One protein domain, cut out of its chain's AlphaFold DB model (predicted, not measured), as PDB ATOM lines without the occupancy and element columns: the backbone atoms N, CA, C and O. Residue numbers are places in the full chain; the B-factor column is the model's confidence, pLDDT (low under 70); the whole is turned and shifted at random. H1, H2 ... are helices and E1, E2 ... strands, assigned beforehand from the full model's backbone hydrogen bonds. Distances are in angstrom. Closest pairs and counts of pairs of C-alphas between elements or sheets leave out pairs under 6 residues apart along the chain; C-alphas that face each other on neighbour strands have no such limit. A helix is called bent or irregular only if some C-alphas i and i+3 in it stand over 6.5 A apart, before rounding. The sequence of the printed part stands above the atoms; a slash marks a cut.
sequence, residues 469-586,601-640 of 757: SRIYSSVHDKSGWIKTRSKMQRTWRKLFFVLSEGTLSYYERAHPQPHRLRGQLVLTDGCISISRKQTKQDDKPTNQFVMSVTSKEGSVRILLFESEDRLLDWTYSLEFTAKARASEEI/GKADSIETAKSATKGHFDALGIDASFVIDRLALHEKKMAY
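Overview. This is residues 469 to 586 and 601 to 640 of the 757 residues of the protein "Predicted protein" of Phaeodactylum tricornutum (strain CCAP 1055/1) (UniProt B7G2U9). One strongly twisted sheet of seven strands is folded back on itself into two leaves, E4 E3 E2 and E7 E6 E5, with the bent strand E1 as hinge, and helix H2 packs on it near the middle of the domain. H4 packs on H2, and H5 folds back from H4 as a helical hairpin. The printed part has 158 residues with five named helices and seven named strands, in the order H1, E1 to E7, H2 to H5. The sheet runs E4 E3 E2 E1 E7 E6 E5, all antiparallel; the class is mixed, helices and strands. The whole is compact, with a radius of gyration of the C-alphas of 15.7 A and spans of 46 by 38 by 31 A.

Arrangement. Start at H1, residues 473 to 476, which only grazes the sheet. Then E1, residues 478 to 486, bends by 80 degrees at residue 481. With E2, residues 493 to 500, E3, residues 503 to 507, and E4, residues 519 to 522, it makes a meander, each strand the antiparallel neighbour of the one before. Look within hydrogen-bond range at N 482 and O 495, 2.9 A, N 498 and O 505, 2.9 A, and N 504 and O 521, 2.8 A. E5, residues 527 to 537, E6, residues 540 to 550, and E7, residues 556 to 561, make a second meander, with N 531 and O 546 at 2.9 A and N 547 and O 559 at 3.0 A. E1 and E7 are antiparallel neighbours, with N 560 and O 483 at 2.8 A. H2, residues 564 to 579, is on the sheet; its closest C-alphas to E7 are those of Leu 567 and Phe 561, 5.9 A. H2 touches H1 with residues 573 to 577 alone, C-alphas 573 and 475 being closest at 5.6 A. H3, residues 582 to 586, and H2 meet only through their link. The hub is H4, residues 601 to 618, which only grazes the sheet. Its residues 605 to 613 alone touch H2, the C-alphas of Ala 609 and Phe 576 being closest at 4.9 A, at a tilt of 38 degrees, only just steep, opposite ways. H3 and H4 only just touch, with 3 pairs of C-alphas within 8 A, the closest being Ser 583 and Gly 601, 6.3 A. H5, residues 624 to 639, makes a helical hairpin with H4, C-alphas 624 and 614 being closest at 5.8 A. Every O i to N i+4 pair is within hydrogen-bond range in H3 and H5, against 11 of 12 in H2 and 13 of 14 in H4; H1 is too short for one.

Along the chain. Find C-alpha 473 at (-25.590, 7.190, -18.533), where H1 begins. E1 is 20.9 A long, E2 21.1 A, E5 30.0 A and E6 31.3 A. H2 is 22.1 A long and H4 25.5 A; H5, 22.1 A, ends at C-alpha 639, (-23.584, 14.541, -26.548).

Size, cuts and confidence. The C-alphas farthest apart, Asp 539 and Ile 586, are 51.6 A apart. Residues 587 to 600 are not printed, and C-alphas 586 and 601 are 10.2 A apart across the cut. The link E3 to E4 is long. The mean pLDDT of the printed part is 85.2; among the residues under 70 are 469 to 476, 510 to 515 and 634 to 640.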
ATOM      1  N   SER A 469     -18.130   6.499 -23.600       52.00
ATOM      2  CA  SER A 469     -18.277   5.966 -22.240       52.00
ATOM      3  C   SER A 469     -18.977   6.801 -21.153       52.00
ATOM      4  O   SER A 469     -19.423   6.195 -20.175       52.00
ATOM      5  N   ARG A 470     -19.048   8.138 -21.258       49.84
ATOM      6  CA  ARG A 470     -19.717   9.027 -20.281       49.84
ATOM      7  C   ARG A 470     -21.105   9.517 -20.709       49.84
ATOM      8  O   ARG A 470     -21.900   9.863 -19.837       49.84
ATOM      9  N   ILE A 471     -21.414   9.532 -22.004       52.16
ATOM     10  CA  ILE A 471     -22.719   9.980 -22.523       52.16
ATOM     11  C   ILE A 471     -23.795   8.915 -22.242       52.16
ATOM     12  O   ILE A 471     -24.924   9.238 -21.864       52.16
ATOM     13  N   TYR A 472     -23.409   7.633 -22.281       55.84
ATOM     14  CA  TYR A 472     -24.287   6.467 -22.102       55.84
ATOM     15  C   TYR A 472     -25.147   6.449 -20.833       55.84
ATOM     16  O   TYR A 472     -26.168   5.761 -20.819       55.84
ATOM     17  N   SER A 473     -24.787   7.182 -19.767       55.53
ATOM     18  CA  SER A 473     -25.590   7.190 -18.533       55.53
ATOM     19  C   SER A 473     -27.041   7.607 -18.795       55.53
ATOM     20  O   SER A 473     -27.944   7.067 -18.166       55.53
ATOM     21  N   SER A 474     -27.271   8.511 -19.756       57.94
ATOM     22  CA  SER A 474     -28.618   8.962 -20.129       57.94
ATOM     23  C   SER A 474     -29.324   8.056 -21.147       57.94
ATOM     24  O   SER A 474     -30.529   8.186 -21.337       57.94
ATOM     25  N   VAL A 475     -28.611   7.131 -21.802       64.50
ATOM     26  CA  VAL A 475     -29.215   6.152 -22.729       64.50
ATOM     27  C   VAL A 475     -29.821   4.976 -21.953       64.50
ATOM     28  O   VAL A 475     -30.844   4.424 -22.368       64.50
ATOM     29  N   HIS A 476     -29.210   4.624 -20.816       68.19
ATOM     30  CA  HIS A 476     -29.672   3.570 -19.908       68.19
ATOM     31  C   HIS A 476     -30.821   3.993 -18.984       68.19
ATOM     32  O   HIS A 476     -31.622   3.138 -18.620       68.19
ATOM     33  N   ASP A 477     -30.900   5.266 -18.586       71.81
ATOM     34  CA  ASP A 477     -31.904   5.769 -17.639       71.81
ATOM     35  C   ASP A 477     -33.052   6.471 -18.399       71.81
ATOM     36  O   ASP A 477     -32.991   7.661 -18.703       71.81
ATOM     37  N   LYS A 478     -34.113   5.717 -18.727       85.31
ATOM     38  CA  LYS A 478     -35.244   6.158 -19.568       85.31
ATOM     39  C   LYS A 478     -36.585   5.866 -18.899       85.31
ATOM     40  O   LYS A 478     -36.785   4.769 -18.385       85.31
ATOM     41  N   SER A 479     -37.547   6.791 -18.937       87.19
ATOM     42  CA  SER A 479     -38.870   6.564 -18.333       87.19
ATOM     43  C   SER A 479     -40.041   7.111 -19.151       87.19
ATOM     44  O   SER A 479     -39.856   7.907 -20.070       87.19
ATOM     45  N   GLY A 480     -41.256   6.628 -18.874       90.00
ATOM     46  CA  GLY A 480     -42.470   7.096 -19.546       90.00
ATOM     47  C   GLY A 480     -43.649   6.122 -19.493       90.00
ATOM     48  O   GLY A 480     -43.509   4.939 -19.192       90.00
ATOM     49  N   TRP A 481     -44.845   6.614 -19.821       92.75
ATOM     50  CA  TRP A 481     -46.052   5.786 -19.908       92.75
ATOM     51  C   TRP A 481     -46.082   4.938 -21.187       92.75
ATOM     52  O   TRP A 481     -45.976   5.484 -22.292       92.75
ATOM     53  N   ILE A 482     -46.311   3.630 -21.044       96.25
ATOM     54  CA  ILE A 482     -46.447   2.666 -22.150       96.25
ATOM     55  C   ILE A 482     -47.669   1.766 -21.900       96.25
ATOM     56  O   ILE A 482     -47.938   1.357 -20.765       96.25
ATOM     57  N   LYS A 483     -48.432   1.438 -22.949       96.62
ATOM     58  CA  LYS A 483     -49.481   0.406 -22.884       96.62
ATOM     59  C   LYS A 483     -48.812  -0.975 -22.908       96.62
ATOM     60  O   LYS A 483     -47.926  -1.225 -23.714       96.62
ATOM     61  N   THR A 484     -49.191  -1.881 -22.009       97.00
ATOM     62  CA  THR A 484     -48.497  -3.170 -21.830       97.00
ATOM     63  C   THR A 484     -49.420  -4.306 -21.384       97.00
ATOM     64  O   THR A 484     -50.453  -4.066 -20.759       97.00
ATOM     65  N   ARG A 485     -49.031  -5.554 -21.669       95.56
ATOM     66  CA  ARG A 485     -49.660  -6.782 -21.155       95.56
ATOM     67  C   ARG A 485     -48.637  -7.912 -20.979       95.56
ATOM     68  O   ARG A 485     -47.537  -7.848 -21.530       95.56
ATOM     69  N   SER A 486     -48.987  -8.943 -20.210       91.38
ATOM     70  CA  SER A 486     -48.246 -10.218 -20.189       91.38
ATOM     71  C   SER A 486     -48.839 -11.199 -21.206       91.38
ATOM     72  O   SER A 486     -49.963 -11.005 -21.663       91.38
ATOM     73  N   LYS A 487     -48.131 -12.293 -21.527       87.88
ATOM     74  CA  LYS A 487     -48.636 -13.340 -22.441       87.88
ATOM     75  C   LYS A 487     -49.960 -13.978 -21.971       87.88
ATOM     76  O   LYS A 487     -50.745 -14.422 -22.801       87.88
ATOM     77  N   MET A 488     -50.224 -13.987 -20.659       88.00
ATOM     78  CA  MET A 488     -51.466 -14.511 -20.065       88.00
ATOM     79  C   MET A 488     -52.594 -13.465 -19.982       88.00
ATOM     80  O   MET A 488     -53.769 -13.823 -19.970       88.00
ATOM     81  N   GLN A 489     -52.268 -12.170 -19.918       88.62
ATOM     82  CA  GLN A 489     -53.260 -11.096 -19.800       88.62
ATOM     83  C   GLN A 489     -53.665 -10.590 -21.187       88.62
ATOM     84  O   GLN A 489     -52.889  -9.932 -21.874       88.62
ATOM     85  N   ARG A 490     -54.910 -10.856 -21.605       89.62
ATOM     86  CA  ARG A 490     -55.422 -10.372 -22.901       89.62
ATOM     87  C   ARG A 490     -55.551  -8.841 -22.953       89.62
ATOM     88  O   ARG A 490     -55.324  -8.260 -24.015       89.62
ATOM     89  N   THR A 491     -55.872  -8.202 -21.823       94.88
ATOM     90  CA  THR A 491     -56.108  -6.754 -21.698       94.88
ATOM     91  C   THR A 491     -54.819  -5.936 -21.593       94.88
ATOM     92  O   THR A 491     -53.887  -6.292 -20.873       94.88
ATOM     93  N   TRP A 492     -54.787  -4.798 -22.291       95.69
ATOM     94  CA  TRP A 492     -53.725  -3.798 -22.169       95.69
ATOM     95  C   TRP A 492     -53.924  -2.936 -20.918       95.69
ATOM     96  O   TRP A 492     -55.046  -2.554 -20.591       95.69
ATOM     97  N   ARG A 493     -52.828  -2.576 -20.246       95.31
ATOM     98  CA  ARG A 493     -52.796  -1.632 -19.119       95.31
ATOM     99  C   ARG A 493     -51.774  -0.537 -19.411       95.31
ATOM    100  O   ARG A 493     -50.668  -0.853 -19.841       95.31
ATOM    101  N   LYS A 494     -52.117   0.735 -19.192       94.88
ATOM    102  CA  LYS A 494     -51.160   1.852 -19.271       94.88
ATOM    103  C   LYS A 494     -50.366   1.870 -17.963       94.88
ATOM    104  O   LYS A 494     -50.950   2.119 -16.916       94.88
ATOM    105  N   LEU A 495     -49.076   1.549 -18.022       93.31
ATOM    106  CA  LEU A 495     -48.170   1.524 -16.868       93.31
ATOM    107  C   LEU A 495     -47.002   2.482 -17.119       93.31
ATOM    108  O   LEU A 495     -46.641   2.739 -18.271       93.31
ATOM    109  N   PHE A 496     -46.435   3.037 -16.053       90.81
ATOM    110  CA  PHE A 496     -45.242   3.872 -16.142       90.81
ATOM    111  C   PHE A 496     -44.016   2.960 -16.115       90.81
ATOM    112  O   PHE A 496     -43.867   2.155 -15.198       90.81
ATOM    113  N   PHE A 497     -43.174   3.028 -17.140       92.62
ATOM    114  CA  PHE A 497     -41.953   2.237 -17.257       92.62
ATOM    115  C   PHE A 497     -40.737   3.068 -16.872       92.62
ATOM    116  O   PHE A 497     -40.688   4.268 -17.136       92.62
ATOM    117  N   VAL A 498     -39.747   2.399 -16.286       87.81
ATOM    118  CA  VAL A 498     -38.410   2.925 -16.015       87.81
ATOM    119  C   VAL A 498     -37.404   1.863 -16.436       87.81
ATOM    120  O   VAL A 498     -37.280   0.818 -15.796       87.81
ATOM    121  N   LEU A 499     -36.693   2.131 -17.521       89.94
ATOM    122  CA  LEU A 499     -35.436   1.480 -17.841       89.94
ATOM    123  C   LEU A 499     -34.334   2.150 -17.012       89.94
ATOM    124  O   LEU A 499     -34.241   3.374 -17.004       89.94
ATOM    125  N   SER A 500     -33.538   1.356 -16.299       83.19
ATOM    126  CA  SER A 500     -32.326   1.820 -15.618       83.19
ATOM    127  C   SER A 500     -31.364   0.650 -15.400       83.19
ATOM    128  O   SER A 500     -31.787  -0.454 -15.051       83.19
ATOM    129  N   GLU A 501     -30.062   0.871 -15.610       75.69
ATOM    130  CA  GLU A 501     -28.967  -0.010 -15.143       75.69
ATOM    131  C   GLU A 501     -29.043  -1.502 -15.567       75.69
ATOM    132  O   GLU A 501     -28.507  -2.396 -14.898       75.69
ATOM    133  N   GLY A 502     -29.682  -1.798 -16.706       86.12
ATOM    134  CA  GLY A 502     -29.903  -3.171 -17.190       86.12
ATOM    135  C   GLY A 502     -31.269  -3.771 -16.836       86.12
ATOM    136  O   GLY A 502     -31.497  -4.947 -17.113       86.12
ATOM    137  N   THR A 503     -32.168  -2.998 -16.218       88.19
ATOM    138  CA  THR A 503     -33.465  -3.461 -15.703       88.19
ATOM    139  C   THR A 503     -34.613  -2.587 -16.204       88.19
ATOM    140  O   THR A 503     -34.612  -1.374 -16.015       88.19
ATOM    141  N   LEU A 504     -35.638  -3.211 -16.786       93.44
ATOM    142  CA  LEU A 504     -36.896  -2.571 -17.168       93.44
ATOM    143  C   LEU A 504     -37.946  -2.782 -16.068       93.44
ATOM    144  O   LEU A 504     -38.576  -3.837 -15.980       93.44
ATOM    145  N   SER A 505     -38.128  -1.777 -15.217       89.69
ATOM    146  CA  SER A 505     -39.126  -1.748 -14.139       89.69
ATOM    147  C   SER A 505     -40.439  -1.126 -14.622       89.69
ATOM    148  O   SER A 505     -40.421  -0.257 -15.494       89.69
ATOM    149  N   TYR A 506     -41.582  -1.532 -14.060       92.12
ATOM    150  CA  TYR A 506     -42.875  -0.922 -14.398       92.12
ATOM    151  C   TYR A 506     -43.857  -0.805 -13.228       92.12
ATOM    152  O   TYR A 506     -43.912  -1.635 -12.317       92.12
ATOM    153  N   TYR A 507     -44.656   0.258 -13.287       89.12
ATOM    154  CA  TYR A 507     -45.335   0.884 -12.159       89.12
ATOM    155  C   TYR A 507     -46.767   1.302 -12.502       89.12
ATOM    156  O   TYR A 507     -47.115   1.503 -13.664       89.12
ATOM    157  N   GLU A 508     -47.605   1.464 -11.480       87.00
ATOM    158  CA  GLU A 508     -49.020   1.826 -11.645       87.00
ATOM    159  C   GLU A 508     -49.269   3.342 -11.736       87.00
ATOM    160  O   GLU A 508     -50.272   3.769 -12.304       87.00
ATOM    161  N   ARG A 509     -48.360   4.162 -11.196       79.69
ATOM    162  CA  ARG A 509     -48.438   5.634 -11.182       79.69
ATOM    163  C   ARG A 509     -47.076   6.241 -11.525       79.69
ATOM    164  O   ARG A 509     -46.058   5.619 -11.235       79.69
ATOM    165  N   ALA A 510     -47.075   7.441 -12.107       68.06
ATOM    166  CA  ALA A 510     -45.856   8.184 -12.455       68.06
ATOM    167  C   ALA A 510     -45.422   9.183 -11.370       68.06
ATOM    168  O   ALA A 510     -44.246   9.240 -11.046       68.06
ATOM    169  N   HIS A 511     -46.360   9.934 -10.777       57.88
ATOM    170  CA  HIS A 511     -46.123  10.882  -9.678       57.88
ATOM    171  C   HIS A 511     -47.390  11.023  -8.805       57.88
ATOM    172  O   HIS A 511     -48.488  10.801  -9.323       57.88
ATOM    173  N   PRO A 512     -47.269  11.433  -7.527       54.25
ATOM    174  CA  PRO A 512     -46.121  11.215  -6.651       54.25
ATOM    175  C   PRO A 512     -46.066   9.751  -6.157       54.25
ATOM    176  O   PRO A 512     -46.852   8.887  -6.551       54.25
ATOM    177  N   GLN A 513     -45.054   9.452  -5.351       55.03
ATOM    178  CA  GLN A 513     -44.739   8.118  -4.831       55.03
ATOM    179  C   GLN A 513     -45.671   7.701  -3.673       55.03
ATOM    180  O   GLN A 513     -46.162   8.583  -2.969       55.03
ATOM    181  N   PRO A 514     -45.894   6.392  -3.428       50.94
ATOM    182  CA  PRO A 514     -45.082   5.268  -3.901       50.94
ATOM    183  C   PRO A 514     -45.703   4.466  -5.055       50.94
ATOM    184  O   PRO A 514     -46.842   4.005  -5.003       50.94
ATOM    185  N   HIS A 515     -44.922   4.229  -6.106       64.44
ATOM    186  CA  HIS A 515     -45.433   3.852  -7.433       64.44
ATOM    187  C   HIS A 515     -45.998   2.421  -7.627       64.44
ATOM    188  O   HIS A 515     -46.210   2.011  -8.770       64.44
ATOM    189  N   ARG A 516     -46.246   1.651  -6.553       74.00
ATOM    190  CA  ARG A 516     -46.781   0.266  -6.581       74.00
ATOM    191  C   ARG A 516     -46.148  -0.591  -7.692       74.00
ATOM    192  O   ARG A 516     -46.811  -0.947  -8.666       74.00
ATOM    193  N   LEU A 517     -44.850  -0.886  -7.553       81.31
ATOM    194  CA  LEU A 517     -44.065  -1.687  -8.505       81.31
ATOM    195  C   LEU A 517     -44.836  -2.952  -8.928       81.31
ATOM    196  O   LEU A 517     -45.123  -3.815  -8.101       81.31
ATOM    197  N   ARG A 518     -45.183  -3.048 -10.216       87.56
ATOM    198  CA  ARG A 518     -45.973  -4.156 -10.781       87.56
ATOM    199  C   ARG A 518     -45.108  -5.249 -11.418       87.56
ATOM    200  O   ARG A 518     -45.632  -6.319 -11.717       87.56
ATOM    201  N   GLY A 519     -43.811  -5.000 -11.606       87.38
ATOM    202  CA  GLY A 519     -42.819  -5.999 -12.003       87.38
ATOM    203  C   GLY A 519     -41.531  -5.382 -12.551       87.38
ATOM    204  O   GLY A 519     -41.439  -4.169 -12.740       87.38
ATOM    205  N   GLN A 520     -40.533  -6.232 -12.798       91.19
ATOM    206  CA  GLN A 520     -39.237  -5.871 -13.381       91.19
ATOM    207  C   GLN A 520     -38.794  -6.967 -14.360       91.19
ATOM    208  O   GLN A 520     -39.116  -8.134 -14.149       91.19
ATOM    209  N   LEU A 521     -38.070  -6.602 -15.420       92.62
ATOM    210  CA  LEU A 521     -37.353  -7.528 -16.305       92.62
ATOM    211  C   LEU A 521     -35.869  -7.150 -16.314       92.62
ATOM    212  O   LEU A 521     -35.532  -6.009 -16.628       92.62
ATOM    213  N   VAL A 522     -34.979  -8.100 -16.024       91.06
ATOM    214  CA  VAL A 522     -33.540  -7.934 -16.279       91.06
ATOM    215  C   VAL A 522     -33.288  -8.170 -17.769       91.06
ATOM    216  O   VAL A 522     -33.702  -9.193 -18.313       91.06
ATOM    217  N   LEU A 523     -32.641  -7.214 -18.436       93.25
ATOM    218  CA  LEU A 523     -32.458  -7.212 -19.894       93.25
ATOM    219  C   LEU A 523     -31.126  -7.805 -20.362       93.25
ATOM    220  O   LEU A 523     -30.884  -7.854 -21.559       93.25
ATOM    221  N   THR A 524     -30.249  -8.231 -19.451       87.56
ATOM    222  CA  THR A 524     -28.964  -8.851 -19.818       87.56
ATOM    223  C   THR A 524     -29.216 -10.108 -20.655       87.56
ATOM    224  O   THR A 524     -29.907 -11.016 -20.195       87.56
ATOM    225  N   ASP A 525     -28.699 -10.115 -21.887       87.62
ATOM    226  CA  ASP A 525     -28.975 -11.104 -22.946       87.62
ATOM    227  C   ASP A 525     -30.472 -11.259 -23.294       87.62
ATOM    228  O   ASP A 525     -30.935 -12.325 -23.704       87.62
ATOM    229  N   GLY A 526     -31.253 -10.193 -23.102       92.25
ATOM    230  CA  GLY A 526     -32.666 -10.142 -23.453       92.25
ATOM    231  C   GLY A 526     -32.886 -10.017 -24.961       92.25
ATOM    232  O   GLY A 526     -32.197  -9.263 -25.643       92.25
ATOM    233  N   CYS A 527     -33.887 -10.730 -25.474       95.75
ATOM    234  CA  CYS A 527     -34.305 -10.661 -26.871       95.75
ATOM    235  C   CYS A 527     -35.471  -9.678 -27.032       95.75
ATOM    236  O   CYS A 527     -36.482  -9.771 -26.326       95.75
ATOM    237  N   ILE A 528     -35.334  -8.747 -27.973       97.31
ATOM    238  CA  ILE A 528     -36.363  -7.784 -28.369       97.31
ATOM    239  C   ILE A 528     -36.851  -8.177 -29.765       97.31
ATOM    240  O   ILE A 528     -36.089  -8.653 -30.599       97.31
ATOM    241  N   SER A 529     -38.145  -8.006 -30.011       97.25
ATOM    242  CA  SER A 529     -38.775  -8.236 -31.315       97.25
ATOM    243  C   SER A 529     -39.910  -7.241 -31.504       97.25
ATOM    244  O   SER A 529     -40.578  -6.882 -30.528       97.25
ATOM    245  N   ILE A 530     -40.128  -6.769 -32.732       97.12
ATOM    246  CA  ILE A 530     -41.112  -5.721 -33.033       97.12
ATOM    247  C   ILE A 530     -42.000  -6.152 -34.202       97.12
ATOM    248  O   ILE A 530     -41.578  -6.884 -35.090       97.12
ATOM    249  N   SER A 531     -43.264  -5.730 -34.175       96.62
ATOM    250  CA  SER A 531     -44.255  -6.014 -35.214       96.62
ATOM    251  C   SER A 531     -45.230  -4.845 -35.379       96.62
ATOM    252  O   SER A 531     -45.673  -4.247 -34.393       96.62
ATOM    253  N   ARG A 532     -45.595  -4.516 -36.626       96.06
ATOM    254  CA  ARG A 532     -46.659  -3.548 -36.927       96.06
ATOM    255  C   ARG A 532     -48.004  -4.272 -36.856       96.06
ATOM    256  O   ARG A 532     -48.229  -5.244 -37.570       96.06
ATOM    257  N   LYS A 533     -48.919  -3.781 -36.021       93.38
ATOM    258  CA  LYS A 533     -50.315  -4.222 -35.964       93.38
ATOM    259  C   LYS A 533     -51.218  -3.097 -36.454       93.38
ATOM    260  O   LYS A 533     -51.528  -2.165 -35.710       93.38
ATOM    261  N   GLN A 534     -51.712  -3.229 -37.680       88.88
ATOM    262  CA  GLN A 534     -52.834  -2.417 -38.139       88.88
ATOM    263  C   GLN A 534     -54.063  -2.711 -37.270       88.88
ATOM    264  O   GLN A 534     -54.400  -3.867 -36.996       88.88
ATOM    265  N   THR A 535     -54.722  -1.657 -36.797       88.69
ATOM    266  CA  THR A 535     -55.980  -1.759 -36.056       88.69
ATOM    267  C   THR A 535     -56.954  -0.741 -36.623       88.69
ATOM    268  O   THR A 535     -56.675   0.458 -36.598       88.69
ATOM    269  N   LYS A 536     -58.101  -1.212 -37.124       86.50
ATOM    270  CA  LYS A 536     -59.238  -0.330 -37.395       86.50
ATOM    271  C   LYS A 536     -59.755   0.177 -36.054       86.50
ATOM    272  O   LYS A 536     -60.166  -0.627 -35.218       86.50
ATOM    273  N   GLN A 537     -59.683   1.483 -35.849       84.44
ATOM    274  CA  GLN A 537     -60.306   2.165 -34.727       84.44
ATOM    275  C   GLN A 537     -61.048   3.364 -35.312       84.44
ATOM    276  O   GLN A 537     -60.444   4.161 -36.026       84.44
ATOM    277  N   ASP A 538     -62.348   3.460 -35.035       84.94
ATOM    278  CA  ASP A 538     -63.211   4.556 -35.495       84.94
ATOM    279  C   ASP A 538     -63.109   4.745 -37.032       84.94
ATOM    280  O   ASP A 538     -62.861   5.834 -37.546       84.94
ATOM    281  N   ASP A 539     -63.169   3.601 -37.736       87.25
ATOM    282  CA  ASP A 539     -62.889   3.326 -39.162       87.25
ATOM    283  C   ASP A 539     -61.556   3.819 -39.754       87.25
ATOM    284  O   ASP A 539     -61.175   3.420 -40.859       87.25
ATOM    285  N   LYS A 540     -60.760   4.577 -39.001       86.31
ATOM    286  CA  LYS A 540     -59.421   4.998 -39.411       86.31
ATOM    287  C   LYS A 540     -58.402   3.869 -39.165       86.31
ATOM    288  O   LYS A 540     -58.377   3.265 -38.085       86.31
ATOM    289  N   PRO A 541     -57.534   3.547 -40.142       86.00
ATOM    290  CA  PRO A 541     -56.461   2.582 -39.937       86.00
ATOM    291  C   PRO A 541     -55.377   3.206 -39.051       86.00
ATOM    292  O   PRO A 541     -54.611   4.060 -39.492       86.00
ATOM    293  N   THR A 542     -55.291   2.769 -37.793       90.06
ATOM    294  CA  THR A 542     -54.210   3.185 -36.887       90.06
ATOM    295  C   THR A 542     -53.072   2.166 -36.920       90.06
ATOM    296  O   THR A 542     -53.270   0.969 -36.678       90.06
ATOM    297  N   ASN A 543     -51.861   2.638 -37.224       91.12
ATOM    298  CA  ASN A 543     -50.642   1.849 -37.081       91.12
ATOM    299  C   ASN A 543     -50.265   1.794 -35.598       91.12
ATOM    300  O   ASN A 543     -49.896   2.806 -35.007       91.12
ATOM    301  N   GLN A 544     -50.360   0.609 -34.997       95.19
ATOM    302  CA  GLN A 544     -49.895   0.363 -33.635       95.19
ATOM    303  C   GLN A 544     -48.670  -0.547 -33.676       95.19
ATOM    304  O   GLN A 544     -48.628  -1.512 -34.440       95.19
ATOM    305  N   PHE A 545     -47.678  -0.270 -32.837       96.56
ATOM    306  CA  PHE A 545     -46.403  -0.981 -32.851       96.56
ATOM    307  C   PHE A 545     -46.282  -1.836 -31.600       96.56
ATOM    308  O   PHE A 545     -46.326  -1.327 -30.477       96.56
ATOM    309  N   VAL A 546     -46.175  -3.148 -31.795       96.88
ATOM    310  CA  VAL A 546     -46.123  -4.141 -30.725       96.88
ATOM    311  C   VAL A 546     -44.691  -4.637 -30.596       96.88
ATOM    312  O   VAL A 546     -44.193  -5.348 -31.468       96.88
ATOM    313  N   MET A 547     -44.051  -4.281 -29.487       97.88
ATOM    314  CA  MET A 547     -42.724  -4.762 -29.109       97.88
ATOM    315  C   MET A 547     -42.870  -5.859 -28.049       97.88
ATOM    316  O   MET A 547     -43.610  -5.697 -27.077       97.88
ATOM    317  N   SER A 548     -42.154  -6.967 -28.206       97.44
ATOM    318  CA  SER A 548     -42.062  -8.036 -27.214       97.44
ATOM    319  C   SER A 548     -40.634  -8.121 -26.686       97.44
ATOM    320  O   SER A 548     -39.705  -8.413 -27.437       97.44
ATOM    321  N   VAL A 549     -40.478  -7.869 -25.384       97.31
ATOM    322  CA  VAL A 549     -39.205  -7.910 -24.655       97.31
ATOM    323  C   VAL A 549     -39.166  -9.192 -23.830       97.31
ATOM    324  O   VAL A 549     -40.046  -9.420 -22.999       97.31
ATOM    325  N   THR A 550     -38.157 -10.029 -24.055       96.94
ATOM    326  CA  THR A 550     -37.989 -11.340 -23.410       96.94
ATOM    327  C   THR A 550     -36.679 -11.359 -22.634       96.94
ATOM    328  O   THR A 550     -35.623 -11.181 -23.237       96.94
ATOM    329  N   SER A 551     -36.711 -11.573 -21.316       95.56
ATOM    330  CA  SER A 551     -35.473 -11.745 -20.539       95.56
ATOM    331  C   SER A 551     -34.808 -13.100 -20.817       95.56
ATOM    332  O   SER A 551     -35.461 -14.046 -21.261       95.56
ATOM    333  N   LYS A 552     -33.523 -13.226 -20.457       92.56
ATOM    334  CA  LYS A 552     -32.766 -14.496 -20.439       92.56
ATOM    335  C   LYS A 552     -33.449 -15.610 -19.622       92.56
ATOM    336  O   LYS A 552     -33.241 -16.788 -19.882       92.56
ATOM    337  N   GLU A 553     -34.294 -15.235 -18.663       92.94
ATOM    338  CA  GLU A 553     -35.103 -16.128 -17.816       92.94
ATOM    339  C   GLU A 553     -36.443 -16.532 -18.474       92.94
ATOM    340  O   GLU A 553     -37.296 -17.138 -17.830       92.94
ATOM    341  N   GLY A 554     -36.684 -16.148 -19.733       94.06
ATOM    342  CA  GLY A 554     -37.929 -16.422 -20.458       94.06
ATOM    343  C   GLY A 554     -39.119 -15.541 -20.058       94.06
ATOM    344  O   GLY A 554     -40.234 -15.765 -20.536       94.06
ATOM    345  N   SER A 555     -38.925 -14.521 -19.212       93.56
ATOM    346  CA  SER A 555     -40.006 -13.600 -18.837       93.56
ATOM    347  C   SER A 555     -40.322 -12.640 -19.984       93.56
ATOM    348  O   SER A 555     -39.526 -11.758 -20.303       93.56
ATOM    349  N   VAL A 556     -41.504 -12.800 -20.589       95.75
ATOM    350  CA  VAL A 556     -41.974 -11.994 -21.730       95.75
ATOM    351  C   VAL A 556     -42.877 -10.845 -21.275       95.75
ATOM    352  O   VAL A 556     -43.918 -11.065 -20.641       95.75
ATOM    353  N   ARG A 557     -42.544  -9.618 -21.686       96.06
ATOM    354  CA  ARG A 557     -43.386  -8.424 -21.544       96.06
ATOM    355  C   ARG A 557     -43.714  -7.842 -22.916       96.06
ATOM    356  O   ARG A 557     -42.819  -7.545 -23.698       96.06
ATOM    357  N   ILE A 558     -45.004  -7.639 -23.184       97.44
ATOM    358  CA  ILE A 558     -45.472  -7.023 -24.429       97.44
ATOM    359  C   ILE A 558     -45.751  -5.541 -24.166       97.44
ATOM    360  O   ILE A 558     -46.450  -5.196 -23.205       97.44
ATOM    361  N   LEU A 559     -45.209  -4.681 -25.022       97.69
ATOM    362  CA  LEU A 559     -45.333  -3.225 -25.029       97.69
ATOM    363  C   LEU A 559     -46.056  -2.777 -26.310       97.69
ATOM    364  O   LEU A 559     -45.985  -3.449 -27.340       97.69
ATOM    365  N   LEU A 560     -46.761  -1.651 -26.236       97.06
ATOM    366  CA  LEU A 560     -47.542  -1.073 -27.326       97.06
ATOM    367  C   LEU A 560     -47.248   0.426 -27.433       97.06
ATOM    368  O   LEU A 560     -47.423   1.166 -26.459       97.06
ATOM    369  N   PHE A 561     -46.844   0.848 -28.628       96.75
ATOM    370  CA  PHE A 561     -46.531   2.231 -28.976       96.75
ATOM    371  C   PHE A 561     -47.461   2.734 -30.088       96.75
ATOM    372  O   PHE A 561     -47.886   1.978 -30.962       96.75
ATOM    373  N   GLU A 562     -47.772   4.027 -30.033       94.31
ATOM    374  CA  GLU A 562     -48.734   4.730 -30.902       94.31
ATOM    375  C   GLU A 562     -48.031   5.734 -31.841       94.31
ATOM    376  O   GLU A 562     -48.677   6.522 -32.519       94.31
ATOM    377  N   SER A 563     -46.696   5.739 -31.837       93.38
ATOM    378  CA  SER A 563     -45.826   6.685 -32.540       93.38
ATOM    379  C   SER A 563     -44.502   5.990 -32.860       93.38
ATOM    380  O   SER A 563     -43.938   5.327 -31.984       93.38
ATOM    381  N   GLU A 564     -44.016   6.144 -34.093       92.00
ATOM    382  CA  GLU A 564     -42.749   5.555 -34.554       92.00
ATOM    383  C   GLU A 564     -41.542   6.193 -33.845       92.00
ATOM    384  O   GLU A 564     -40.668   5.466 -33.382       92.00
ATOM    385  N   ASP A 565     -41.557   7.510 -33.603       87.75
ATOM    386  CA  ASP A 565     -40.547   8.204 -32.787       87.75
ATOM    387  C   ASP A 565     -40.427   7.593 -31.381       87.75
ATOM    388  O   ASP A 565     -39.330   7.271 -30.929       87.75
ATOM    389  N   ARG A 566     -41.560   7.371 -30.694       91.00
ATOM    390  CA  ARG A 566     -41.560   6.751 -29.354       91.00
ATOM    391  C   ARG A 566     -41.162   5.276 -29.380       91.00
ATOM    392  O   ARG A 566     -40.635   4.784 -28.384       91.00
ATOM    393  N   LEU A 567     -41.426   4.570 -30.479       94.12
ATOM    394  CA  LEU A 567     -40.969   3.197 -30.675       94.12
ATOM    395  C   LEU A 567     -39.448   3.153 -30.850       94.12
ATOM    396  O   LEU A 567     -38.800   2.346 -30.190       94.12
ATOM    397  N   LEU A 568     -38.885   4.014 -31.700       90.81
ATOM    398  CA  LEU A 568     -37.454   4.071 -32.014       90.81
ATOM    399  C   LEU A 568     -36.641   4.392 -30.762       90.81
ATOM    400  O   LEU A 568     -35.743   3.642 -30.378       90.81
ATOM    401  N   ASP A 569     -37.051   5.460 -30.083       87.00
ATOM    402  CA  ASP A 569     -36.485   5.960 -28.837       87.00
ATOM    403  C   ASP A 569     -36.408   4.870 -27.746       87.00
ATOM    404  O   ASP A 569     -35.379   4.699 -27.085       87.00
ATOM    405  N   TRP A 570     -37.467   4.066 -27.580       94.00
ATOM    406  CA  TRP A 570     -37.455   2.929 -26.650       94.00
ATOM    407  C   TRP A 570     -36.701   1.707 -27.180       94.00
ATOM    408  O   TRP A 570     -36.039   1.038 -26.389       94.00
ATOM    409  N   THR A 571     -36.757   1.421 -28.483       94.81
ATOM    410  CA  THR A 571     -36.053   0.284 -29.105       94.81
ATOM    411  C   THR A 571     -34.553   0.404 -28.893       94.81
ATOM    412  O   THR A 571     -33.953  -0.504 -28.327       94.81
ATOM    413  N   TYR A 572     -33.973   1.545 -29.266       91.88
ATOM    414  CA  TYR A 572     -32.538   1.795 -29.162       91.88
ATOM    415  C   TYR A 572     -32.037   1.684 -27.719       91.88
ATOM    416  O   TYR A 572     -31.105   0.928 -27.442       91.88
ATOM    417  N   SER A 573     -32.700   2.356 -26.770       90.62
ATOM    418  CA  SER A 573     -32.333   2.272 -25.350       90.62
ATOM    419  C   SER A 573     -32.420   0.844 -24.794       90.62
ATOM    420  O   SER A 573     -31.575   0.460 -23.980       90.62
ATOM    421  N   LEU A 574     -33.411   0.047 -25.215       94.50
ATOM    422  CA  LEU A 574     -33.569  -1.346 -24.783       94.50
ATOM    423  C   LEU A 574     -32.521  -2.273 -25.421       94.50
ATOM    424  O   LEU A 574     -31.892  -3.037 -24.692       94.50
ATOM    425  N   GLU A 575     -32.292  -2.176 -26.733       94.12
ATOM    426  CA  GLU A 575     -31.268  -2.929 -27.478       94.12
ATOM    427  C   GLU A 575     -29.864  -2.669 -26.921       94.12
ATOM    428  O   GLU A 575     -29.143  -3.602 -26.557       94.12
ATOM    429  N   PHE A 576     -29.504  -1.393 -26.763       88.75
ATOM    430  CA  PHE A 576     -28.229  -0.973 -26.185       88.75
ATOM    431  C   PHE A 576     -28.048  -1.512 -24.762       88.75
ATOM    432  O   PHE A 576     -27.007  -2.077 -24.420       88.75
ATOM    433  N   THR A 577     -29.092  -1.422 -23.937       89.62
ATOM    434  CA  THR A 577     -29.057  -1.895 -22.547       89.62
ATOM    435  C   THR A 577     -29.034  -3.425 -22.429       89.62
ATOM    436  O   THR A 577     -28.471  -3.945 -21.463       89.62
ATOM    437  N   ALA A 578     -29.586  -4.160 -23.399       91.81
ATOM    438  CA  ALA A 578     -29.496  -5.618 -23.447       91.81
ATOM    439  C   ALA A 578     -28.094  -6.104 -23.856       91.81
ATOM    440  O   ALA A 578     -27.575  -7.064 -23.278       91.81
ATOM    441  N   LYS A 579     -27.463  -5.414 -24.817       89.62
ATOM    442  CA  LYS A 579     -26.194  -5.818 -25.447       89.62
ATOM    443  C   LYS A 579     -24.935  -5.367 -24.719       89.62
ATOM    444  O   LYS A 579     -23.968  -6.124 -24.691       89.62
ATOM    445  N   ALA A 580     -24.954  -4.208 -24.057       80.75
ATOM    446  CA  ALA A 580     -23.785  -3.618 -23.389       80.75
ATOM    447  C   ALA A 580     -23.160  -4.458 -22.246       80.75
ATOM    448  O   ALA A 580     -22.165  -4.042 -21.656       80.75
ATOM    449  N   ARG A 581     -23.723  -5.631 -21.906       68.69
ATOM    450  CA  ARG A 581     -23.143  -6.594 -20.949       68.69
ATOM    451  C   ARG A 581     -22.617  -7.891 -21.566       68.69
ATOM    452  O   ARG A 581     -21.772  -8.522 -20.934       68.69
ATOM    453  N   ALA A 582     -23.039  -8.273 -22.773       70.81
ATOM    454  CA  ALA A 582     -22.538  -9.489 -23.425       70.81
ATOM    455  C   ALA A 582     -21.020  -9.385 -23.691       70.81
ATOM    456  O   ALA A 582     -20.257 -10.317 -23.427       70.81
ATOM    457  N   SER A 583     -20.567  -8.195 -24.100       66.19
ATOM    458  CA  SER A 583     -19.155  -7.823 -24.250       66.19
ATOM    459  C   SER A 583     -18.368  -7.905 -22.929       66.19
ATOM    460  O   SER A 583     -17.252  -8.434 -22.902       66.19
ATOM    461  N   GLU A 584     -18.950  -7.473 -21.802       67.88
ATOM    462  CA  GLU A 584     -18.297  -7.547 -20.485       67.88
ATOM    463  C   GLU A 584     -18.074  -8.981 -19.971       67.88
ATOM    464  O   GLU A 584     -17.195  -9.190 -19.130       67.88
ATOM    465  N   GLU A 585     -18.883  -9.969 -20.360       68.81
ATOM    466  CA  GLU A 585     -18.717 -11.353 -19.879       68.81
ATOM    467  C   GLU A 585     -17.616 -12.097 -20.643       68.81
ATOM    468  O   GLU A 585     -16.779 -12.762 -20.023       68.81
ATOM    469  N   ILE A 586     -17.547 -11.914 -21.966       67.75
ATOM    470  CA  ILE A 586     -16.548 -12.548 -22.843       67.75
ATOM    471  C   ILE A 586     -15.120 -12.167 -22.417       67.75
ATOM    472  O   ILE A 586     -14.247 -13.033 -22.299       67.75
ATOM    473  N   GLY A 601     -14.485  -2.420 -27.089       70.00
ATOM    474  CA  GLY A 601     -15.680  -3.253 -26.867       70.00
ATOM    475  C   GLY A 601     -16.967  -2.497 -26.483       70.00
ATOM    476  O   GLY A 601     -18.034  -3.111 -26.372       70.00
ATOM    477  N   LYS A 602     -16.903  -1.175 -26.261       68.25
ATOM    478  CA  LYS A 602     -18.089  -0.320 -26.087       68.25
ATOM    479  C   LYS A 602     -18.590   0.243 -27.413       68.25
ATOM    480  O   LYS A 602     -19.805   0.254 -27.589       68.25
ATOM    481  N   ALA A 603     -17.699   0.621 -28.331       76.62
ATOM    482  CA  ALA A 603     -18.076   0.991 -29.697       76.62
ATOM    483  C   ALA A 603     -18.800  -0.181 -30.388       76.62
ATOM    484  O   ALA A 603     -19.922  -0.015 -30.867       76.62
ATOM    485  N   ASP A 604     -18.250  -1.398 -30.269       82.94
ATOM    486  CA  ASP A 604     -18.904  -2.644 -30.708       82.94
ATOM    487  C   ASP A 604     -20.340  -2.772 -30.161       82.94
ATOM    488  O   ASP A 604     -21.266  -3.180 -30.867       82.94
ATOM    489  N   SER A 605     -20.540  -2.417 -28.887       82.62
ATOM    490  CA  SER A 605     -21.833  -2.541 -28.203       82.62
ATOM    491  C   SER A 605     -22.868  -1.520 -28.705       82.62
ATOM    492  O   SER A 605     -24.058  -1.841 -28.721       82.62
ATOM    493  N   ILE A 606     -22.438  -0.328 -29.142       82.75
ATOM    494  CA  ILE A 606     -23.305   0.669 -29.791       82.75
ATOM    495  C   ILE A 606     -23.685   0.207 -31.189       82.75
ATOM    496  O   ILE A 606     -24.870   0.142 -31.502       82.75
ATOM    497  N   GLU A 607     -22.712  -0.140 -32.032       89.00
ATOM    498  CA  GLU A 607     -22.990  -0.490 -33.428       89.00
ATOM    499  C   GLU A 607     -23.831  -1.772 -33.522       89.00
ATOM    500  O   GLU A 607     -24.756  -1.858 -34.331       89.00
ATOM    501  N   THR A 608     -23.653  -2.721 -32.596       91.25
ATOM    502  CA  THR A 608     -24.541  -3.893 -32.468       91.25
ATOM    503  C   THR A 608     -25.973  -3.511 -32.036       91.25
ATOM    504  O   THR A 608     -26.930  -4.226 -32.358       91.25
ATOM    505  N   ALA A 609     -26.163  -2.395 -31.323       90.00
ATOM    506  CA  ALA A 609     -27.477  -1.872 -30.939       90.00
ATOM    507  C   ALA A 609     -28.127  -1.029 -32.051       90.00
ATOM    508  O   ALA A 609     -29.306  -1.238 -32.347       90.00
ATOM    509  N   LYS A 610     -27.367  -0.154 -32.727       90.31
ATOM    510  CA  LYS A 610     -27.788   0.571 -33.941       90.31
ATOM    511  C   LYS A 610     -28.212  -0.406 -35.034       90.31
ATOM    512  O   LYS A 610     -29.325  -0.303 -35.535       90.31
ATOM    513  N   SER A 611     -27.373  -1.399 -35.336       93.56
ATOM    514  CA  SER A 611     -27.610  -2.415 -36.371       93.56
ATOM    515  C   SER A 611     -28.911  -3.198 -36.150       93.56
ATOM    516  O   SER A 611     -29.699  -3.357 -37.078       93.56
ATOM    517  N   ALA A 612     -29.213  -3.610 -34.915       93.94
ATOM    518  CA  ALA A 612     -30.487  -4.274 -34.627       93.94
ATOM    519  C   ALA A 612     -31.676  -3.312 -34.538       93.94
ATOM    520  O   ALA A 612     -32.765  -3.673 -34.967       93.94
ATOM    521  N   THR A 613     -31.489  -2.085 -34.042       93.94
ATOM    522  CA  THR A 613     -32.541  -1.053 -34.084       93.94
ATOM    523  C   THR A 613     -32.956  -0.780 -35.529       93.94
ATOM    524  O   THR A 613     -34.146  -0.774 -35.830       93.94
ATOM    525  N   LYS A 614     -31.975  -0.656 -36.432       93.69
ATOM    526  CA  LYS A 614     -32.165  -0.580 -37.880       93.69
ATOM    527  C   LYS A 614     -32.898  -1.820 -38.404       93.69
ATOM    528  O   LYS A 614     -33.988  -1.677 -38.936       93.69
ATOM    529  N   GLY A 615     -32.392  -3.029 -38.141       94.69
ATOM    530  CA  GLY A 615     -33.015  -4.279 -38.597       94.69
ATOM    531  C   GLY A 615     -34.460  -4.497 -38.115       94.69
ATOM    532  O   GLY A 615     -35.284  -5.017 -38.866       94.69
ATOM    533  N   HIS A 616     -34.811  -4.053 -36.900       94.88
ATOM    534  CA  HIS A 616     -36.200  -4.061 -36.418       94.88
ATOM    535  C   HIS A 616     -37.095  -3.098 -37.202       94.88
ATOM    536  O   HIS A 616     -38.278  -3.379 -37.361       94.88
ATOM    537  N   PHE A 617     -36.564  -1.967 -37.668       94.38
ATOM    538  CA  PHE A 617     -37.305  -0.955 -38.425       94.38
ATOM    539  C   PHE A 617     -37.384  -1.286 -39.921       94.38
ATOM    540  O   PHE A 617     -38.462  -1.161 -40.504       94.38
ATOM    541  N   ASP A 618     -36.316  -1.846 -40.493       93.56
ATOM    542  CA  ASP A 618     -36.304  -2.464 -41.823       93.56
ATOM    543  C   ASP A 618     -37.408  -3.541 -41.912       93.56
ATOM    544  O   ASP A 618     -38.212  -3.554 -42.844       93.56
ATOM    545  N   ALA A 619     -37.539  -4.386 -40.877       94.56
ATOM    546  CA  ALA A 619     -38.594  -5.400 -40.763       94.56
ATOM    547  C   ALA A 619     -40.019  -4.831 -40.566       94.56
ATOM    548  O   ALA A 619     -41.004  -5.555 -40.736       94.56
ATOM    549  N   LEU A 620     -40.157  -3.545 -40.227       94.31
ATOM    550  CA  LEU A 620     -41.434  -2.821 -40.232       94.31
ATOM    551  C   LEU A 620     -41.692  -2.110 -41.570       94.31
ATOM    552  O   LEU A 620     -42.778  -1.557 -41.745       94.31
ATOM    553  N   GLY A 621     -40.735  -2.083 -42.501       94.69
ATOM    554  CA  GLY A 621     -40.801  -1.227 -43.685       94.69
ATOM    555  C   GLY A 621     -40.821   0.260 -43.315       94.69
ATOM    556  O   GLY A 621     -41.620   1.017 -43.863       94.69
ATOM    557  N   ILE A 622     -40.016   0.655 -42.325       92.62
ATOM    558  CA  ILE A 622     -39.679   2.052 -42.031       92.62
ATOM    559  C   ILE A 622     -38.269   2.276 -42.577       92.62
ATOM    560  O   ILE A 622     -37.411   1.416 -42.400       92.62
ATOM    561  N   ASP A 623     -38.031   3.401 -43.255       90.44
ATOM    562  CA  ASP A 623     -36.748   3.641 -43.914       90.44
ATOM    563  C   ASP A 623     -35.574   3.698 -42.920       90.44
ATOM    564  O   ASP A 623     -35.558   4.458 -41.946       90.44
ATOM    565  N   ALA A 624     -34.558   2.902 -43.231       80.75
ATOM    566  CA  ALA A 624     -33.308   2.803 -42.512       80.75
ATOM    567  C   ALA A 624     -32.520   4.124 -42.481       80.75
ATOM    568  O   ALA A 624     -31.796   4.357 -41.511       80.75
ATOM    569  N   SER A 625     -32.642   4.985 -43.505       83.94
ATOM    570  CA  SER A 625     -31.954   6.286 -43.523       83.94
ATOM    571  C   SER A 625     -32.515   7.216 -42.441       83.94
ATOM    572  O   SER A 625     -31.775   7.657 -41.562       83.94
ATOM    573  N   PHE A 626     -33.843   7.361 -42.388       84.88
ATOM    574  CA  PHE A 626     -34.557   8.097 -41.344       84.88
ATOM    575  C   PHE A 626     -34.231   7.579 -39.934       84.88
ATOM    576  O   PHE A 626     -34.061   8.370 -39.007       84.88
ATOM    577  N   VAL A 627     -34.101   6.258 -39.758       83.12
ATOM    578  CA  VAL A 627     -33.683   5.663 -38.478       83.12
ATOM    579  C   VAL A 627     -32.266   6.089 -38.100       83.12
ATOM    580  O   VAL A 627     -32.052   6.507 -36.964       83.12
ATOM    581  N   ILE A 628     -31.308   6.029 -39.028       82.12
ATOM    582  CA  ILE A 628     -29.918   6.444 -38.783       82.12
ATOM    583  C   ILE A 628     -29.851   7.939 -38.444       82.12
ATOM    584  O   ILE A 628     -29.239   8.292 -37.438       82.12
ATOM    585  N   ASP A 629     -30.544   8.800 -39.189       84.31
ATOM    586  CA  ASP A 629     -30.580  10.245 -38.932       84.31
ATOM    587  C   ASP A 629     -31.214  10.580 -37.576       84.31
ATOM    588  O   ASP A 629     -30.706  11.423 -36.830       84.31
ATOM    589  N   ARG A 630     -32.304   9.896 -37.204       79.75
ATOM    590  CA  ARG A 630     -32.948  10.060 -35.892       79.75
ATOM    591  C   ARG A 630     -32.081   9.543 -34.744       79.75
ATOM    592  O   ARG A 630     -32.066  10.178 -33.689       79.75
ATOM    593  N   LEU A 631     -31.348   8.445 -34.933       80.38
ATOM    594  CA  LEU A 631     -30.385   7.948 -33.944       80.38
ATOM    595  C   LEU A 631     -29.199   8.902 -33.800       80.38
ATOM    596  O   LEU A 631     -28.888   9.288 -32.678       80.38
ATOM    597  N   ALA A 632     -28.616   9.373 -34.902       79.62
ATOM    598  CA  ALA A 632     -27.550  10.371 -34.886       79.62
ATOM    599  C   ALA A 632     -28.008  11.691 -34.240       79.62
ATOM    600  O   ALA A 632     -27.247  12.310 -33.498       79.62
ATOM    601  N   LEU A 633     -29.257  12.117 -34.458       73.94
ATOM    602  CA  LEU A 633     -29.853  13.282 -33.794       73.94
ATOM    603  C   LEU A 633     -30.064  13.057 -32.286       73.94
ATOM    604  O   LEU A 633     -29.860  13.986 -31.505       73.94
ATOM    605  N   HIS A 634     -30.448  11.849 -31.862       67.31
ATOM    606  CA  HIS A 634     -30.597  11.502 -30.446       67.31
ATOM    607  C   HIS A 634     -29.235  11.374 -29.739       67.31
ATOM    608  O   HIS A 634     -29.066  11.901 -28.642       67.31
ATOM    609  N   GLU A 635     -28.248  10.732 -30.369       69.25
ATOM    610  CA  GLU A 635     -26.862  10.656 -29.888       69.25
ATOM    611  C   GLU A 635     -26.272  12.064 -29.746       69.25
ATOM    612  O   GLU A 635     -25.815  12.419 -28.661       69.25
ATOM    613  N   LYS A 636     -26.433  12.920 -30.767       66.44
ATOM    614  CA  LYS A 636     -26.126  14.356 -30.690       66.44
ATOM    615  C   LYS A 636     -26.833  15.034 -29.508       66.44
ATOM    616  O   LYS A 636     -26.147  15.615 -28.672       66.44
ATOM    617  N   LYS A 637     -28.162  14.898 -29.350       65.56
ATOM    618  CA  LYS A 637     -28.919  15.510 -28.229       65.56
ATOM    619  C   LYS A 637     -28.436  15.065 -26.835       65.56
ATOM    620  O   LYS A 637     -28.633  15.803 -25.875       65.56
ATOM    621  N   MET A 638     -27.775  13.910 -26.718       60.81
ATOM    622  CA  MET A 638     -27.141  13.442 -25.475       60.81
ATOM    623  C   MET A 638     -25.658  13.844 -25.343       60.81
ATOM    624  O   MET A 638     -25.124  13.836 -24.232       60.81
ATOM    625  N   ALA A 639     -25.000  14.184 -26.456       59.34
ATOM    626  CA  ALA A 639     -23.584  14.541 -26.548       59.34
ATOM    627  C   ALA A 639     -23.300  16.049 -26.437       59.34
ATOM    628  O   ALA A 639     -22.168  16.413 -26.130       59.34
ATOM    629  N   TYR A 640     -24.288  16.927 -26.657       64.06
ATOM    630  CA  TYR A 640     -24.107  18.376 -26.503       64.06
ATOM    631  C   TYR A 640     -23.903  18.778 -25.036       64.06
ATOM    632  O   TYR A 640     -24.837  19.155 -24.325       64.06
TER     633      TYR A 640